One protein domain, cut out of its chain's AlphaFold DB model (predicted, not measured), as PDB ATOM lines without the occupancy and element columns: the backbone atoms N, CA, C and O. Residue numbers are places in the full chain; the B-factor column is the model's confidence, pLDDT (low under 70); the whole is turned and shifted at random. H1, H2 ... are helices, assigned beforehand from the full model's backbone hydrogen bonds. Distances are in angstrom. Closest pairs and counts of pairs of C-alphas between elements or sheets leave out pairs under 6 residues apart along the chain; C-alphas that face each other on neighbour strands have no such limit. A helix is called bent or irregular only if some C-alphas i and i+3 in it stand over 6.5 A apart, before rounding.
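This is residues 5 to 73 of the 122 residues of an uncharacterized protein of Planctomycetes bacterium GWF2_42_9 (UniProt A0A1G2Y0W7). Three short helices gather at one end of the domain with their centres in a triangle: H2 and H3 form a helical hairpin, and H1 is set crosswise to H2. The other end is made of loops, where the chain after H1 runs out in a long stretch with two very short antiparallel pairings, to the region of Asn 33, and then folds back to H2. The printed part has 69 residues, with three named helices in the order H1, H2, H3 and no named strand; the class is all helix, although the named helices hold 29 of the 69 residues. The whole is compact, with a radius of gyration of the C-alphas of 11.3 A and spans of 32 by 24 by 19 A.

H1, residues 5 to 12, touches H2, residues 46 to 58; their closest C-alphas are those of His 12 and Val 52, 6.4 A apart. The lines of H1 and H2 are about perpendicular, at 79 degrees. Between them, residues 16 to 17 pair with residues 20 to 21, and residues 24 to 25 with residues 30 to 31, both antiparallel. H2 touches H3, residues 62 to 69, with residues 53 to 56 alone; the closest C-alphas are those of Ala 56 and Tyr 62, 4.6 A apart. This hairpin has a shallow tilt of 25 degrees, opposite ways. H1 and H3 only just touch, with 3 pairs of C-alphas within 8 A, the closest being those of Leu 5 and Leu 65 at 6.0 A. They run opposite ways at a steep tilt of 60 degrees. In H1 and H3 every O i to N i+4 pair is within hydrogen-bond range; in H2 5 of 9 are.

H1 begins at C-alpha 5, at (73.088, 22.700, 92.846), and measures 10.5 A from first to last C-alpha. H2, the longest helix, starts at C-alpha 46, at (65.934, 13.658, 84.100), and measures 18.8 A. It is neither bent nor irregular, but only just: C-alphas 50 and 53 are 6.4 A apart. H3 measures 10.0 A and ends at C-alpha 69, at (65.853, 22.123, 90.892).

The two C-alphas farthest apart are those of Asn 33 and Gly 60, at 33.0 A. The printed part has no cut. The link from H1 to H2 is long, with 33 residues, 13 to 45, and the link from H2 to H3 is tight, with 3 residues. The mean pLDDT of the printed part is 83.6, and residues 26 to 33 are under 70.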
ATOM      1  N   LEU A   5      73.506  23.705  93.818       87.19
ATOM      2  CA  LEU A   5      73.088  22.700  92.846       87.19
ATOM      3  C   LEU A   5      74.244  22.229  91.943       87.19
ATOM      4  O   LEU A   5      74.415  21.031  91.761       87.19
ATOM      5  N   THR A   6      75.063  23.140  91.405       88.50
ATOM      6  CA  THR A   6      76.172  22.784  90.501       88.50
ATOM      7  C   THR A   6      77.335  22.143  91.244       88.50
ATOM      8  O   THR A   6      77.968  21.244  90.698       88.50
ATOM      9  N   VAL A   7      77.591  22.547  92.491       91.00
ATOM     10  CA  VAL A   7      78.555  21.862  93.370       91.00
ATOM     11  C   VAL A   7      78.102  20.424  93.618       91.00
ATOM     12  O   VAL A   7      78.848  19.492  93.347       91.00
ATOM     13  N   PHE A   8      76.832  20.229  93.986       91.44
ATOM     14  CA  PHE A   8      76.289  18.893  94.234       91.44
ATOM     15  C   PHE A   8      76.337  17.982  92.998       91.44
ATOM     16  O   PHE A   8      76.595  16.788  93.119       91.44
ATOM     17  N   VAL A   9      76.125  18.538  91.799       90.62
ATOM     18  CA  VAL A   9      76.315  17.798  90.541       90.62
ATOM     19  C   VAL A   9      77.758  17.321  90.400       90.62
ATOM     20  O   VAL A   9      77.961  16.158  90.073       90.62
ATOM     21  N   LYS A  10      78.754  18.180  90.646       90.56
ATOM     22  CA  LYS A  10      80.171  17.800  90.507       90.56
ATOM     23  C   LYS A  10      80.572  16.678  91.464       90.56
ATOM     24  O   LYS A  10      81.363  15.828  91.076       90.56
ATOM     25  N   ASP A  11      80.003  16.672  92.666       91.00
ATOM     26  CA  ASP A  11      80.374  15.723  93.719       91.00
ATOM     27  C   ASP A  11      79.633  14.379  93.613       91.00
ATOM     28  O   ASP A  11      80.119  13.360  94.107       91.00
ATOM     29  N   HIS A  12      78.432  14.358  93.019       90.56
ATOM     30  CA  HIS A  12      77.529  13.199  93.095       90.56
ATOM     31  C   HIS A  12      76.952  12.720  91.761       90.56
ATOM     32  O   HIS A  12      76.304  11.675  91.719       90.56
ATOM     33  N   CYS A  13      77.157  13.441  90.660       89.88
ATOM     34  CA  CYS A  13      76.711  12.978  89.352       89.88
ATOM     35  C   CYS A  13      77.726  11.994  88.765       89.88
ATOM     36  O   CYS A  13      78.817  12.397  88.379       89.88
ATOM     37  N   ALA A  14      77.345  10.727  88.593       86.69
ATOM     38  CA  ALA A  14      78.215   9.737  87.944       86.69
ATOM     39  C   ALA A  14      78.506  10.061  86.464       86.69
ATOM     40  O   ALA A  14      79.464   9.552  85.891       86.69
ATOM     41  N   CYS A  15      77.700  10.928  85.838       85.25
ATOM     42  CA  CYS A  15      77.957  11.417  84.483       85.25
ATOM     43  C   CYS A  15      78.985  12.559  84.445       85.25
ATOM     44  O   CYS A  15      79.320  13.022  83.358       85.25
ATOM     45  N   TRP A  16      79.440  13.062  85.595       86.81
ATOM     46  CA  TRP A  16      80.455  14.105  85.676       86.81
ATOM     47  C   TRP A  16      81.843  13.467  85.791       86.81
ATOM     48  O   TRP A  16      82.177  12.877  86.815       86.81
ATOM     49  N   LYS A  17      82.655  13.579  84.737       83.94
ATOM     50  CA  LYS A  17      84.004  13.005  84.661       83.94
ATOM     51  C   LYS A  17      84.952  14.005  84.007       83.94
ATOM     52  O   LYS A  17      84.552  14.703  83.087       83.94
ATOM     53  N   ASP A  18      86.186  14.114  84.496       82.88
ATOM     54  CA  ASP A  18      87.242  14.948  83.893       82.88
ATOM     55  C   ASP A  18      86.811  16.403  83.610       82.88
ATOM     56  O   ASP A  18      87.117  16.987  82.576       82.88
ATOM     57  N   LYS A  19      86.073  17.005  84.559       80.19
ATOM     58  CA  LYS A  19      85.501  18.368  84.471       80.19
ATOM     59  C   LYS A  19      84.460  18.566  83.354       80.19
ATOM     60  O   LYS A  19      84.083  19.707  83.089       80.19
ATOM     61  N   MET A  20      83.952  17.490  82.759       82.00
ATOM     62  CA  MET A  20      82.893  17.508  81.753       82.00
ATOM     63  C   MET A  20      81.718  16.606  82.141       82.00
ATOM     64  O   MET A  20      81.834  15.696  82.961       82.00
ATOM     65  N   CYS A  21      80.553  16.871  81.553       84.88
ATOM     66  CA  CYS A  21      79.375  16.035  81.732       84.88
ATOM     67  C   CYS A  21      79.202  15.159  80.498       84.88
ATOM     68  O   CYS A  21      79.002  15.677  79.404       84.88
ATOM     69  N   LEU A  22      79.211  13.841  80.683       80.94
ATOM     70  CA  LEU A  22      78.914  12.869  79.627       80.94
ATOM     71  C   LEU A  22      77.467  12.998  79.129       80.94
ATOM     72  O   LEU A  22      77.162  12.582  78.021       80.94
ATOM     73  N   GLY A  23      76.596  13.602  79.948       72.69
ATOM     74  CA  GLY A  23      75.234  13.986  79.591       72.69
ATOM     75  C   GLY A  23      74.387  12.791  79.179       72.69
ATOM     76  O   GLY A  23      74.226  12.529  78.004       72.69
ATOM     77  N   VAL A  24      73.829  12.051  80.130       71.88
ATOM     78  CA  VAL A  24      72.978  10.906  79.789       71.88
ATOM     79  C   VAL A  24      71.560  11.378  79.490       71.88
ATOM     80  O   VAL A  24      70.883  11.926  80.364       71.88
ATOM     81  N   ASP A  25      71.098  11.114  78.271       70.06
ATOM     82  CA  ASP A  25      69.682  11.126  77.947       70.06
ATOM     83  C   ASP A  25      69.067   9.790  78.377       70.06
ATOM     84  O   ASP A  25      69.228   8.750  77.735       70.06
ATOM     85  N   VAL A  26      68.364   9.825  79.508       66.81
ATOM     86  CA  VAL A  26      67.721   8.644  80.102       66.81
ATOM     87  C   VAL A  26      66.619   8.081  79.194       66.81
ATOM     88  O   VAL A  26      66.293   6.903  79.305       66.81
ATOM     89  N   TRP A  27      66.053   8.893  78.298       68.00
ATOM     90  CA  TRP A  27      64.977   8.483  77.397       68.00
ATOM     91  C   TRP A  27      65.519   7.893  76.103       68.00
ATOM     92  O   TRP A  27      65.074   6.826  75.685       68.00
ATOM     93  N   ASN A  28      66.530   8.536  75.521       67.94
ATOM     94  CA  ASN A  28      67.112   8.107  74.250       67.94
ATOM     95  C   ASN A  28      68.290   7.130  74.404       67.94
ATOM     96  O   ASN A  28      68.862   6.709  73.402       67.94
ATOM     97  N   LYS A  29      68.675   6.774  75.642       67.44
ATOM     98  CA  LYS A  29      69.861   5.947  75.961       67.44
ATOM     99  C   LYS A  29      71.140   6.451  75.272       67.44
ATOM    100  O   LYS A  29      72.054   5.676  75.006       67.44
ATOM    101  N   ALA A  30      71.192   7.747  74.982       64.88
ATOM    102  CA  ALA A  30      72.259   8.387  74.233       64.88
ATOM    103  C   ALA A  30      73.030   9.354  75.134       64.88
ATOM    104  O   ALA A  30      72.496   9.885  76.112       64.88
ATOM    105  N   PHE A  31      74.293   9.589  74.791       67.31
ATOM    106  CA  PHE A  31      75.081  10.652  75.396       67.31
ATOM    107  C   PHE A  31      74.816  11.966  74.655       67.31
ATOM    108  O   PHE A  31      74.745  12.011  73.428       67.31
ATOM    109  N   ASN A  32      74.660  13.049  75.402       66.19
ATOM    110  CA  ASN A  32      74.558  14.390  74.872       66.19
ATOM    111  C   ASN A  32      75.946  14.804  74.372       66.19
ATOM    112  O   ASN A  32      76.864  15.059  75.155       66.19
ATOM    113  N   ASN A  33      76.073  14.923  73.053       66.00
ATOM    114  CA  ASN A  33      77.318  15.295  72.387       66.00
ATOM    115  C   ASN A  33      77.815  16.708  72.738       66.00
ATOM    116  O   ASN A  33      78.964  17.026  72.435       66.00
ATOM    117  N   SER A  34      77.013  17.553  73.404       71.56
ATOM    118  CA  SER A  34      77.444  18.904  73.785       71.56
ATOM    119  C   SER A  34      78.508  18.929  74.888       71.56
ATOM    120  O   SER A  34      79.111  19.975  75.105       71.56
ATOM    121  N   ARG A  35      78.749  17.811  75.599       72.88
ATOM    122  CA  ARG A  35      79.660  17.712  76.770       72.88
ATOM    123  C   ARG A  35      79.322  18.671  77.925       72.88
ATOM    124  O   ARG A  35      80.064  18.759  78.909       72.88
ATOM    125  N   LEU A  36      78.195  19.378  77.829       79.94
ATOM    126  CA  LEU A  36      77.712  20.338  78.811       79.94
ATOM    127  C   LEU A  36      76.606  19.707  79.657       79.94
ATOM    128  O   LEU A  36      75.721  18.998  79.174       79.94
ATOM    129  N   CYS A  37      76.656  19.969  80.959       86.19
ATOM    130  CA  CYS A  37      75.618  19.519  81.873       86.19
ATOM    131  C   CYS A  37      74.383  20.411  81.730       86.19
ATOM    132  O   CYS A  37      74.481  21.622  81.919       86.19
ATOM    133  N   TRP A  38      73.208  19.818  81.519       87.38
ATOM    134  CA  TRP A  38      71.945  20.562  81.444       87.38
ATOM    135  C   TRP A  38      71.686  21.429  82.682       87.38
ATOM    136  O   TRP A  38      71.222  22.555  82.546       87.38
ATOM    137  N   ILE A  39      72.098  20.989  83.876       88.38
ATOM    138  CA  ILE A  39      71.986  21.799  85.102       88.38
ATOM    139  C   ILE A  39      72.818  23.090  85.019       88.38
ATOM    140  O   ILE A  39      72.391  24.134  85.511       88.38
ATOM    141  N   PHE A  40      73.996  23.040  84.390       87.56
ATOM    142  CA  PHE A  40      74.845  24.220  84.185       87.56
ATOM    143  C   PHE A  40      74.263  25.139  83.106       87.56
ATOM    144  O   PHE A  40      74.382  26.355  83.217       87.56
ATOM    145  N   GLU A  41      73.559  24.568  82.130       86.06
ATOM    146  CA  GLU A  41      72.773  25.299  81.131       86.06
ATOM    147  C   GLU A  41      71.411  25.793  81.653       86.06
ATOM    148  O   GLU A  41      70.609  26.304  80.875       86.06
ATOM    149  N   LYS A  42      71.127  25.653  82.955       86.69
ATOM    150  CA  LYS A  42      69.836  26.005  83.575       86.69
ATOM    151  C   LYS A  42      68.632  25.268  82.960       86.69
ATOM    152  O   LYS A  42      67.532  25.810  82.909       86.69
ATOM    153  N   LYS A  43      68.827  24.021  82.536       86.62
ATOM    154  CA  LYS A  43      67.786  23.126  82.016       86.62
ATOM    155  C   LYS A  43      67.528  21.964  82.974       86.62
ATOM    156  O   LYS A  43      68.418  21.535  83.714       86.62
ATOM    157  N   ALA A  44      66.306  21.440  82.933       87.88
ATOM    158  CA  ALA A  44      65.924  20.225  83.642       87.88
ATOM    159  C   ALA A  44      66.795  19.037  83.200       87.88
ATOM    160  O   ALA A  44      67.153  18.913  82.031       87.88
ATOM    161  N   CYS A  45      67.133  18.150  84.136       87.44
ATOM    162  CA  CYS A  45      67.923  16.958  83.854       87.44
ATOM    163  C   CYS A  45      67.249  15.720  84.457       87.44
ATOM    164  O   CYS A  45      67.347  15.508  85.669       87.44
ATOM    165  N   PRO A  46      66.612  14.865  83.631       85.56
ATOM    166  CA  PRO A  46      65.934  13.658  84.100       85.56
ATOM    167  C   PRO A  46      66.863  12.719  84.874       85.56
ATOM    168  O   PRO A  46      66.457  12.137  85.879       85.56
ATOM    169  N   TYR A  47      68.130  12.608  84.454       87.75
ATOM    170  CA  TYR A  47      69.136  11.836  85.184       87.75
ATOM    171  C   TYR A  47      69.388  12.420  86.576       87.75
ATOM    172  O   TYR A  47      69.380  11.696  87.570       87.75
ATOM    173  N   PHE A  48      69.564  13.740  86.673       89.69
ATOM    174  CA  PHE A  48      69.758  14.404  87.959       89.69
ATOM    175  C   PHE A  48      68.565  14.169  88.888       89.69
ATOM    176  O   PHE A  48      68.757  13.771  90.033       89.69
ATOM    177  N   GLN A  49      67.341  14.335  88.385       89.06
ATOM    178  CA  GLN A  49      66.118  14.107  89.154       89.06
ATOM    179  C   GLN A  49      66.010  12.671  89.685       89.06
ATOM    180  O   GLN A  49      65.657  12.479  90.847       89.06
ATOM    181  N   ARG A  50      66.294  11.666  88.847       86.62
ATOM    182  CA  ARG A  50      66.088  10.248  89.188       86.62
ATOM    183  C   ARG A  50      67.237   9.629  89.975       86.62
ATOM    184  O   ARG A  50      66.984   8.778  90.817       86.62
ATOM    185  N   CYS A  51      68.473  10.041  89.706       86.62
ATOM    186  CA  CYS A  51      69.664   9.363  90.223       86.62
ATOM    187  C   CYS A  51      70.428  10.205  91.251       86.62
ATOM    188  O   CYS A  51      70.950   9.662  92.218       86.62
ATOM    189  N   VAL A  52      70.485  11.528  91.075       90.06
ATOM    190  CA  VAL A  52      71.318  12.407  91.917       90.06
ATOM    191  C   VAL A  52      70.506  13.033  93.053       90.06
ATOM    192  O   VAL A  52      70.964  13.093  94.192       90.06
ATOM    193  N   LEU A  53      69.266  13.450  92.787       89.19
ATOM    194  CA  LEU A  53      68.377  14.045  93.787       89.19
ATOM    195  C   LEU A  53      68.087  13.111  94.983       89.19
ATOM    196  O   LEU A  53      68.091  13.598  96.115       89.19
ATOM    197  N   PRO A  54      67.891  11.788  94.806       89.44
ATOM    198  CA  PRO A  54      67.725  10.871  95.936       89.44
ATOM    199  C   PRO A  54      68.942  10.805  96.869       89.44
ATOM    200  O   PRO A  54      68.780  10.648  98.078       89.44
ATOM    201  N   ILE A  55      70.160  11.014  96.356       90.12
ATOM    202  CA  ILE A  55      71.375  11.087  97.189       90.12
ATOM    203  C   ILE A  55      71.293  12.296  98.133       90.12
ATOM    204  O   ILE A  55      71.679  12.213  99.300       90.12
ATOM    205  N   ALA A  56      70.714  13.414  97.680       87.25
ATOM    206  CA  ALA A  56      70.471  14.574  98.538       87.25
ATOM    207  C   ALA A  56      69.488  14.271  99.678       87.25
ATOM    208  O   ALA A  56      69.590  14.863 100.752       87.25
ATOM    209  N   HIS A  57      68.544  13.352  99.456       84.38
ATOM    210  CA  HIS A  57      67.619  12.887 100.490       84.38
ATOM    211  C   HIS A  57      68.354  12.112 101.580       84.38
ATOM    212  O   HIS A  57      68.162  12.391 102.759       84.38
ATOM    213  N   GLN A  58      69.268  11.220 101.196       84.62
ATOM    214  CA  GLN A  58      70.109  10.483 102.146       84.62
ATOM    215  C   GLN A  58      71.055  11.408 102.929       84.62
ATOM    216  O   GLN A  58      71.301  11.183 104.109       84.62
ATOM    217  N   LYS A  59      71.546  12.481 102.297       85.19
ATOM    218  CA  LYS A  59      72.462  13.463 102.906       85.19
ATOM    219  C   LYS A  59      71.767  14.608 103.657       85.19
ATOM    220  O   LYS A  59      72.442  15.527 104.113       85.19
ATOM    221  N   GLY A  60      70.435  14.610 103.752       83.94
ATOM    222  CA  GLY A  60      69.674  15.655 104.453       83.94
ATOM    223  C   GLY A  60      69.667  17.034 103.772       83.94
ATOM    224  O   GLY A  60      69.232  18.015 104.369       83.94
ATOM    225  N   THR A  61      70.117  17.144 102.519       86.38
ATOM    226  CA  THR A  61      70.176  18.409 101.754       86.38
ATOM    227  C   THR A  61      69.071  18.536 100.702       86.38
ATOM    228  O   THR A  61      68.996  19.543  99.986       86.38
ATOM    229  N   TYR A  62      68.170  17.549 100.633       86.88
ATOM    230  CA  TYR A  62      67.100  17.454  99.639       86.88
ATOM    231  C   TYR A  62      66.244  18.708  99.541       86.88
ATOM    232  O   TYR A  62      66.054  19.213  98.445       86.88
ATOM    233  N   THR A  63      65.770  19.271 100.654       83.44
ATOM    234  CA  THR A  63      64.858  20.427 100.620       83.44
ATOM    235  C   THR A  63      65.468  21.623  99.884       83.44
ATOM    236  O   THR A  63      64.791  22.282  99.092       83.44
ATOM    237  N   LYS A  64      66.763  21.885 100.109       86.50
ATOM    238  CA  LYS A  64      67.493  22.974  99.449       86.50
ATOM    239  C   LYS A  64      67.686  22.681  97.963       86.50
ATOM    240  O   LYS A  64      67.417  23.546  97.132       86.50
ATOM    241  N   LEU A  65      68.124  21.470  97.622       89.38
ATOM    242  CA  LEU A  65      68.422  21.094  96.238       89.38
ATOM    243  C   LEU A  65      67.160  20.921  95.391       89.38
ATOM    244  O   LEU A  65      67.119  21.424  94.276       89.38
ATOM    245  N   ALA A  66      66.102  20.336  95.945       87.31
ATOM    246  CA  ALA A  66      64.781  20.248  95.333       87.31
ATOM    247  C   ALA A  66      64.193  21.637  95.045       87.31
ATOM    248  O   ALA A  66      63.587  21.833  93.999       87.31
ATOM    249  N   ARG A  67      64.408  22.626  95.931       86.62
ATOM    250  CA  ARG A  67      63.999  24.022  95.686       86.62
ATOM    251  C   ARG A  67      64.761  24.672  94.540       86.62
ATOM    252  O   ARG A  67      64.168  25.431  93.787       86.62
ATOM    253  N   LEU A  68      66.057  24.411  94.423       89.00
ATOM    254  CA  LEU A  68      66.844  24.932  93.306       89.00
ATOM    255  C   LEU A  68      66.488  24.221  91.999       89.00
ATOM    256  O   LEU A  68      66.386  24.868  90.966       89.00
ATOM    257  N   TYR A  69      66.247  22.911  92.053       89.12
ATOM    258  CA  TYR A  69      65.853  22.123  90.892       89.12
ATOM    259  C   TYR A  69      64.444  22.477  90.393       89.12
ATOM    260  O   TYR A  69      64.249  22.579  89.189       89.12
ATOM    261  N   SER A  70      63.491  22.790  91.282       87.94
ATOM    262  CA  SER A  70      62.148  23.251  90.882       87.94
ATOM    263  C   SER A  70      62.148  24.584  90.121       87.94
ATOM    264  O   SER A  70      61.154  24.930  89.497       87.94
ATOM    265  N   LEU A  71      63.239  25.359  90.185       87.38
ATOM    266  CA  LEU A  71      63.405  26.558  89.353       87.38
ATOM    267  C   LEU A  71      63.820  26.214  87.914       87.38
ATOM    268  O   LEU A  71      63.623  27.030  87.022       87.38
ATOM    269  N   LEU A  72      64.416  25.036  87.703       87.81
ATOM    270  CA  LEU A  72      64.818  24.530  86.387       87.81
ATOM    271  C   LEU A  72      63.702  23.724  85.721       87.81
ATOM    272  O   LEU A  72      63.600  23.705  84.499       87.81
ATOM    273  N   ASP A  73      62.894  23.039  86.528       86.06
ATOM    274  CA  ASP A  73      61.813  22.176  86.079       86.06
ATOM    275  C   ASP A  73      60.541  22.482  86.875       86.06
ATOM    276  O   ASP A  73      60.394  22.061  88.021       86.06
TER     277      ASP A  73